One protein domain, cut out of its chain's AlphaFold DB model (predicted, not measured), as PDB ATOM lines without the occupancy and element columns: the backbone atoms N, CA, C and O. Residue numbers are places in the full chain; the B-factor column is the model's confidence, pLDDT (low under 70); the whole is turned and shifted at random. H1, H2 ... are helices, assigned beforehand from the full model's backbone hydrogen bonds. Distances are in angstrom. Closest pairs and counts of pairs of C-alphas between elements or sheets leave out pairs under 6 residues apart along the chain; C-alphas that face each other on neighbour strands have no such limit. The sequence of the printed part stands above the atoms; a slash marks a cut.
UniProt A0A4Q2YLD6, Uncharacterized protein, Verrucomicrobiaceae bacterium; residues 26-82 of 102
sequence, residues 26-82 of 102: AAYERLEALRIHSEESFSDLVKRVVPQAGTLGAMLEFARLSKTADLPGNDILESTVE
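This is residues 26 to 82 of the 102 residues of an uncharacterized protein of Verrucomicrobiaceae bacterium (UniProt A0A4Q2YLD6). The model is a loose, zigzag string of short helices, with H3 in the middle of its length, H2 and then H1 to one side of it, and H4 on an arm that sticks out on the other side. H1, H2 and H3 make the open main part, H2 nearly at right angles to both H1 and H3, while residues 67 to 82, with H4 at their end, stand free and make much of the length. The printed part has 57 residues with four named helices, H1, H2, H3 and H4 in that order along the chain, and no named strand; the class is all helix. The whole is loose, with a radius of gyration of the C-alphas of 14.5 A, and elongated, spanning 45 by 25 by 18 A.

H3, residues 56 to 65, is the longest helix by residues and touches no helix. H2, residues 42 to 49, is close to H3 but not clearly touching it: their closest C-alphas, those of Val 49 and Phe 62, are 8.0 A apart. The lines of H2 and H3 are about perpendicular, at 87 degrees. H1, residues 26 to 32, is close to H2 but not clearly touching it, with the closest C-alphas, those of Leu 31 and Leu 45, 7.6 A apart. The lines of H1 and H2 are also about perpendicular, at 87 degrees. H1 and H3 are apart. H4, residues 74 to 82, is apart from H1, H2 and H3. In H1, H2, H3 and H4 every O i to N i+4 pair is within hydrogen-bond range.

H3 runs 14.3 A from C-alpha 56 at (290.830, 117.676, 246.695) to C-alpha 65. H4, residues 74 to 82, runs 12.1 A and ends with C-alpha 82 at (277.826, 130.724, 231.854). H2, residues 42 to 49, runs 10.6 A. H1, residues 26 to 32, runs 10.0 A and begins with C-alpha 26 at (298.734, 141.539, 260.107).

The two C-alphas farthest apart are those of Glu 39 and Glu 82, at 46.0 A, and the first and last printed C-alphas, those of Ala 26 and Glu 82, are 36.8 A apart. Residues 52 to 57 and residues 67 to 82, of which 74 to 82 belong to H4, stand free. Without them the body has 35 residues and spans 26 by 21 by 13 A. The printed part has no cut, and the links H1 to H2, H2 to H3 and H3 to H4 are short, with 9, 6 and 8 residues. The mean pLDDT of the printed part is 78.4; it is under 70 at residue 51, residues 53 to 59, residues 68 to 69 and residue 82.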
ATOM      1  N   ALA A  26     300.063 141.633 260.703       91.69
ATOM      2  CA  ALA A  26     298.734 141.539 260.107       91.69
ATOM      3  C   ALA A  26     298.314 140.087 259.809       91.69
ATOM      4  O   ALA A  26     297.128 139.754 259.833       91.69
ATOM      5  N   ALA A  27     299.252 139.210 259.464       84.62
ATOM      6  CA  ALA A  27     299.023 137.786 259.268       84.62
ATOM      7  C   ALA A  27     298.816 137.070 260.605       84.62
ATOM      8  O   ALA A  27     297.931 136.218 260.696       84.62
ATOM      9  N   TYR A  28     299.581 137.442 261.634       90.06
ATOM     10  CA  TYR A  28     299.412 136.912 262.984       90.06
ATOM     11  C   TYR A  28     298.016 137.222 263.537       90.06
ATOM     12  O   TYR A  28     297.290 136.298 263.895       90.06
ATOM     13  N   GLU A  29     297.595 138.488 263.503       91.25
ATOM     14  CA  GLU A  29     296.274 138.914 263.993       91.25
ATOM     15  C   GLU A  29     295.122 138.212 263.258       91.25
ATOM     16  O   GLU A  29     294.141 137.789 263.868       91.25
ATOM     17  N   ARG A  30     295.253 138.014 261.939       87.69
ATOM     18  CA  ARG A  30     294.259 137.267 261.150       87.69
ATOM     19  C   ARG A  30     294.136 135.809 261.586       87.69
ATOM     20  O   ARG A  30     293.029 135.283 261.583       87.69
ATOM     21  N   LEU A  31     295.244 135.152 261.924       88.50
ATOM     22  CA  LEU A  31     295.215 133.778 262.426       88.50
ATOM     23  C   LEU A  31     294.644 133.726 263.843       88.50
ATOM     24  O   LEU A  31     293.786 132.890 264.114       88.50
ATOM     25  N   GLU A  32     295.058 134.640 264.717       89.19
ATOM     26  CA  GLU A  32     294.580 134.696 266.101       89.19
ATOM     27  C   GLU A  32     293.065 134.945 266.174       89.19
ATOM     28  O   GLU A  32     292.369 134.302 266.958       89.19
ATOM     29  N   ALA A  33     292.515 135.780 265.286       89.19
ATOM     30  CA  ALA A  33     291.073 136.004 265.174       89.19
ATOM     31  C   ALA A  33     290.270 134.737 264.807       89.19
ATOM     32  O   ALA A  33     289.064 134.675 265.048       89.19
ATOM     33  N   LEU A  34     290.921 133.723 264.225       85.06
ATOM     34  CA  LEU A  34     290.313 132.434 263.883       85.06
ATOM     35  C   LEU A  34     290.422 131.405 265.017       85.06
ATOM     36  O   LEU A  34     289.956 130.271 264.844       85.06
ATOM     37  N   ARG A  35     291.041 131.755 266.153       88.56
ATOM     38  CA  ARG A  35     291.183 130.877 267.319       88.56
ATOM     39  C   ARG A  35     289.836 130.706 268.016       88.56
ATOM     40  O   ARG A  35     289.202 131.673 268.423       88.56
ATOM     41  N   ILE A  36     289.396 129.457 268.160       86.94
ATOM     42  CA  ILE A  36     288.065 129.148 268.716       86.94
ATOM     43  C   ILE A  36     288.147 128.932 270.232       86.94
ATOM     44  O   ILE A  36     287.234 129.293 270.975       86.94
ATOM     45  N   HIS A  37     289.255 128.361 270.705       85.38
ATOM     46  CA  HIS A  37     289.469 128.021 272.109       85.38
ATOM     47  C   HIS A  37     290.756 128.647 272.628       85.38
ATOM     48  O   HIS A  37     291.761 128.700 271.924       85.38
ATOM     49  N   SER A  38     290.760 129.095 273.882       81.69
ATOM     50  CA  SER A  38     291.945 129.714 274.482       81.69
ATOM     51  C   SER A  38     293.130 128.762 274.645       81.69
ATOM     52  O   SER A  38     294.259 129.225 274.756       81.69
ATOM     53  N   GLU A  39     292.872 127.454 274.654       89.19
ATOM     54  CA  GLU A  39     293.888 126.405 274.789       89.19
ATOM     55  C   GLU A  39     294.325 125.796 273.445       89.19
ATOM     56  O   GLU A  39     295.158 124.892 273.420       89.19
ATOM     57  N   GLU A  40     293.782 126.268 272.315       86.31
ATOM     58  CA  GLU A  40     294.174 125.777 270.990       86.31
ATOM     59  C   GLU A  40     295.637 126.144 270.707       86.31
ATOM     60  O   GLU A  40     296.024 127.314 270.750       86.31
ATOM     61  N   SER A  41     296.467 125.139 270.407       88.69
ATOM     62  CA  SER A  41     297.860 125.391 270.049       88.69
ATOM     63  C   SER A  41     297.940 126.086 268.691       88.69
ATOM     64  O   SER A  41     297.174 125.790 267.770       88.69
ATOM     65  N   PHE A  42     298.929 126.965 268.522       86.44
ATOM     66  CA  PHE A  42     299.133 127.668 267.254       86.44
ATOM     67  C   PHE A  42     299.332 126.702 266.072       86.44
ATOM     68  O   PHE A  42     298.880 126.959 264.960       86.44
ATOM     69  N   SER A  43     299.971 125.549 266.304       86.00
ATOM     70  CA  SER A  43     300.152 124.537 265.257       86.00
ATOM     71  C   SER A  43     298.827 123.916 264.820       86.00
ATOM     72  O   SER A  43     298.657 123.632 263.634       86.00
ATOM     73  N   ASP A  44     297.900 123.703 265.749       86.88
ATOM     74  CA  ASP A  44     296.608 123.089 265.447       86.88
ATOM     75  C   ASP A  44     295.666 124.083 264.767       86.88
ATOM     76  O   ASP A  44     295.037 123.729 263.768       86.88
ATOM     77  N   LEU A  45     295.697 125.352 265.193       88.19
ATOM     78  CA  LEU A  45     295.077 126.471 264.483       88.19
ATOM     79  C   LEU A  45     295.545 126.522 263.021       88.19
ATOM     80  O   LEU A  45     294.727 126.526 262.100       88.19
ATOM     81  N   VAL A  46     296.863 126.497 262.789       85.88
ATOM     82  CA  VAL A  46     297.428 126.538 261.431       85.88
ATOM     83  C   VAL A  46     296.995 125.327 260.609       85.88
ATOM     84  O   VAL A  46     296.593 125.505 259.468       85.88
ATOM     85  N   LYS A  47     297.019 124.104 261.152       84.12
ATOM     86  CA  LYS A  47     296.578 122.900 260.412       84.12
ATOM     87  C   LYS A  47     295.091 122.922 260.063       84.12
ATOM     88  O   LYS A  47     294.695 122.341 259.059       84.12
ATOM     89  N   ARG A  48     294.269 123.548 260.905       83.81
ATOM     90  CA  ARG A  48     292.830 123.687 260.674       83.81
ATOM     91  C   ARG A  48     292.532 124.713 259.586       83.81
ATOM     92  O   ARG A  48     291.642 124.493 258.773       83.81
ATOM     93  N   VAL A  49     293.256 125.831 259.588       81.94
ATOM     94  CA  VAL A  49     293.035 126.939 258.648       81.94
ATOM     95  C   VAL A  49     293.735 126.698 257.311       81.94
ATOM     96  O   VAL A  49     293.196 127.051 256.265       81.94
ATOM     97  N   VAL A  50     294.928 126.100 257.329       77.06
ATOM     98  CA  VAL A  50     295.741 125.843 256.138       77.06
ATOM     99  C   VAL A  50     295.494 124.410 255.664       77.06
ATOM    100  O   VAL A  50     296.018 123.468 256.266       77.06
ATOM    101  N   PRO A  51     294.723 124.212 254.580       68.06
ATOM    102  CA  PRO A  51     294.470 122.881 254.051       68.06
ATOM    103  C   PRO A  51     295.769 122.219 253.584       68.06
ATOM    104  O   PRO A  51     296.690 122.869 253.081       68.06
ATOM    105  N   GLN A  52     295.834 120.892 253.711       71.44
ATOM    106  CA  GLN A  52     296.967 120.125 253.213       71.44
ATOM    107  C   GLN A  52     297.051 120.261 251.687       71.44
ATOM    108  O   GLN A  52     296.137 119.858 250.960       71.44
ATOM    109  N   ALA A  53     298.159 120.830 251.208       61.78
ATOM    110  CA  ALA A  53     298.393 121.046 249.788       61.78
ATOM    111  C   ALA A  53     298.251 119.731 248.999       61.78
ATOM    112  O   ALA A  53     298.844 118.714 249.357       61.78
ATOM    113  N   GLY A  54     297.471 119.769 247.916       62.09
ATOM    114  CA  GLY A  54     297.347 118.661 246.964       62.09
ATOM    115  C   GLY A  54     296.226 117.653 247.230       62.09
ATOM    116  O   GLY A  54     296.121 116.688 246.480       62.09
ATOM    117  N   THR A  55     295.364 117.855 248.234       68.50
ATOM    118  CA  THR A  55     294.191 116.981 248.431       68.50
ATOM    119  C   THR A  55     292.889 117.702 248.076       68.50
ATOM    120  O   THR A  55     292.539 118.720 248.672       68.50
ATOM    121  N   LEU A  56     292.144 117.158 247.104       67.12
ATOM    122  CA  LEU A  56     290.830 117.676 246.695       67.12
ATOM    123  C   LEU A  56     289.858 117.745 247.886       67.12
ATOM    124  O   LEU A  56     289.102 118.699 248.010       67.12
ATOM    125  N   GLY A  57     289.933 116.776 248.804       69.69
ATOM    126  CA  GLY A  57     289.132 116.767 250.030       69.69
ATOM    127  C   GLY A  57     289.394 117.970 250.942       69.69
ATOM    128  O   GLY A  57     288.442 118.550 251.454       69.69
ATOM    129  N   ALA A  58     290.651 118.404 251.099       65.75
ATOM    130  CA  ALA A  58     290.965 119.578 251.916       65.75
ATOM    131  C   ALA A  58     290.506 120.887 251.254       65.75
ATOM    132  O   ALA A  58     290.073 121.802 251.949       65.75
ATOM    133  N   MET A  59     290.539 120.962 249.918       69.50
ATOM    134  CA  MET A  59     289.949 122.083 249.176       69.50
ATOM    135  C   MET A  59     288.422 122.124 249.337       69.50
ATOM    136  O   MET A  59     287.867 123.193 249.573       69.50
ATOM    137  N   LEU A  60     287.746 120.974 249.234       73.69
ATOM    138  CA  LEU A  60     286.290 120.883 249.370       73.69
ATOM    139  C   LEU A  60     285.820 121.224 250.790       73.69
ATOM    140  O   LEU A  60     284.870 121.987 250.948       73.69
ATOM    141  N   GLU A  61     286.504 120.727 251.824       74.31
ATOM    142  CA  GLU A  61     286.178 121.090 253.208       74.31
ATOM    143  C   GLU A  61     286.460 122.565 253.504       74.31
ATOM    144  O   GLU A  61     285.645 123.215 254.155       74.31
ATOM    145  N   PHE A  62     287.551 123.132 252.979       70.94
ATOM    146  CA  PHE A  62     287.812 124.569 253.090       70.94
ATOM    147  C   PHE A  62     286.698 125.392 252.429       70.94
ATOM    148  O   PHE A  62     286.125 126.274 253.064       70.94
ATOM    149  N   ALA A  63     286.328 125.062 251.189       72.25
ATOM    150  CA  ALA A  63     285.259 125.747 250.467       72.25
ATOM    151  C   ALA A  63     283.923 125.703 251.232       72.25
ATOM    152  O   ALA A  63     283.217 126.717 251.300       72.25
ATOM    153  N   ARG A  64     283.613 124.554 251.853       75.94
ATOM    154  CA  ARG A  64     282.424 124.345 252.689       75.94
ATOM    155  C   ARG A  64     282.459 125.175 253.974       75.94
ATOM    156  O   ARG A  64     281.484 125.857 254.278       75.94
ATOM    157  N   LEU A  65     283.557 125.127 254.729       76.12
ATOM    158  CA  LEU A  65     283.693 125.827 256.015       76.12
ATOM    159  C   LEU A  65     283.740 127.346 255.849       76.12
ATOM    160  O   LEU A  65     283.126 128.073 256.626       76.12
ATOM    161  N   SER A  66     284.423 127.822 254.813       74.94
ATOM    162  CA  SER A  66     284.537 129.246 254.504       74.94
ATOM    163  C   SER A  66     283.286 129.825 253.843       74.94
ATOM    164  O   SER A  66     283.302 130.999 253.485       74.94
ATOM    165  N   LYS A  67     282.219 129.021 253.668       73.31
ATOM    166  CA  LYS A  67     280.979 129.399 252.969       73.31
ATOM    167  C   LYS A  67     281.271 130.136 251.669       73.31
ATOM    168  O   LYS A  67     280.673 131.158 251.362       73.31
ATOM    169  N   THR A  68     282.238 129.617 250.915       68.12
ATOM    170  CA  THR A  68     282.722 130.295 249.705       68.12
ATOM    171  C   THR A  68     281.617 130.516 248.682       68.12
ATOM    172  O   THR A  68     281.706 131.474 247.930       68.12
ATOM    173  N   ALA A  69     280.561 129.693 248.704       66.69
ATOM    174  CA  ALA A  69     279.346 129.858 247.911       66.69
ATOM    175  C   ALA A  69     278.568 131.153 248.228       66.69
ATOM    176  O   ALA A  69     277.992 131.743 247.322       66.69
ATOM    177  N   ASP A  70     278.610 131.628 249.475       75.19
ATOM    178  CA  ASP A  70     277.855 132.795 249.951       75.19
ATOM    179  C   ASP A  70     278.647 134.111 249.805       75.19
ATOM    180  O   ASP A  70     278.229 135.158 250.306       75.19
ATOM    181  N   LEU A  71     279.829 134.072 249.177       76.75
ATOM    182  CA  LEU A  71     280.664 135.258 249.016       76.75
ATOM    183  C   LEU A  71     280.041 136.235 248.003       76.75
ATOM    184  O   LEU A  71     279.613 135.821 246.923       76.75
ATOM    185  N   PRO A  72     280.024 137.547 248.310       74.44
ATOM    186  CA  PRO A  72     279.517 138.553 247.385       74.44
ATOM    187  C   PRO A  72     280.363 138.581 246.102       74.44
ATOM    188  O   PRO A  72     281.592 138.637 246.173       74.44
ATOM    189  N   GLY A  73     279.708 138.562 244.937       72.44
ATOM    190  CA  GLY A  73     280.356 138.535 243.622       72.44
ATOM    191  C   GLY A  73     280.488 137.142 242.992       72.44
ATOM    192  O   GLY A  73     280.963 137.045 241.858       72.44
ATOM    193  N   ASN A  74     280.064 136.072 243.675       76.81
ATOM    194  CA  ASN A  74     279.969 134.740 243.064       76.81
ATOM    195  C   ASN A  74     278.965 134.692 241.915       76.81
ATOM    196  O   ASN A  74     279.240 134.072 240.899       76.81
ATOM    197  N   ASP A  75     277.850 135.399 242.046       77.19
ATOM    198  CA  ASP A  75     276.840 135.597 241.009       77.19
ATOM    199  C   ASP A  75     277.434 136.186 239.720       77.19
ATOM    200  O   ASP A  75     277.101 135.752 238.618       77.19
ATOM    201  N   ILE A  76     278.377 137.122 239.854       78.25
ATOM    202  CA  ILE A  76     279.102 137.718 238.722       78.25
ATOM    203  C   ILE A  76     280.083 136.710 238.103       78.25
ATOM    204  O   ILE A  76     280.256 136.662 236.884       78.25
ATOM    205  N   LEU A  77     280.753 135.899 238.923       75.56
ATOM    206  CA  LEU A  77     281.658 134.855 238.435       75.56
ATOM    207  C   LEU A  77     280.898 133.736 237.720       75.56
ATOM    208  O   LEU A  77     281.343 133.287 236.664       75.56
ATOM    209  N   GLU A  78     279.763 133.311 238.272       77.25
ATOM    210  CA  GLU A  78     278.880 132.303 237.691       77.25
ATOM    211  C   GLU A  78     278.314 132.791 236.357       77.25
ATOM    212  O   GLU A  78     278.484 132.096 235.354       77.25
ATOM    213  N   SER A  79     277.794 134.022 236.291       75.25
ATOM    214  CA  SER A  79     277.313 134.595 235.028       75.25
ATOM    215  C   SER A  79     278.424 134.705 233.981       75.25
ATOM    216  O   SER A  79     278.224 134.357 232.820       75.25
ATOM    217  N   THR A  80     279.643 135.077 234.385       75.00
ATOM    218  CA  THR A  80     280.801 135.148 233.479       75.00
ATOM    219  C   THR A  80     281.220 133.768 232.956       75.00
ATOM    220  O   THR A  80     281.742 133.652 231.845       75.00
ATOM    221  N   VAL A  81     281.048 132.705 233.748       73.19
ATOM    222  CA  VAL A  81     281.329 131.326 233.324       73.19
ATOM    223  C   VAL A  81     280.231 130.804 232.402       73.19
ATOM    224  O   VAL A  81     280.557 130.165 231.404       73.19
ATOM    225  N   GLU A  82     278.968 131.100 232.692       68.94
ATOM    226  CA  GLU A  82     277.826 130.724 231.854       68.94
ATOM    227  C   GLU A  82     277.827 131.454 230.503       68.94
ATOM    228  O   GLU A  82     277.525 130.854 229.472       68.94
TER     229      GLU A  82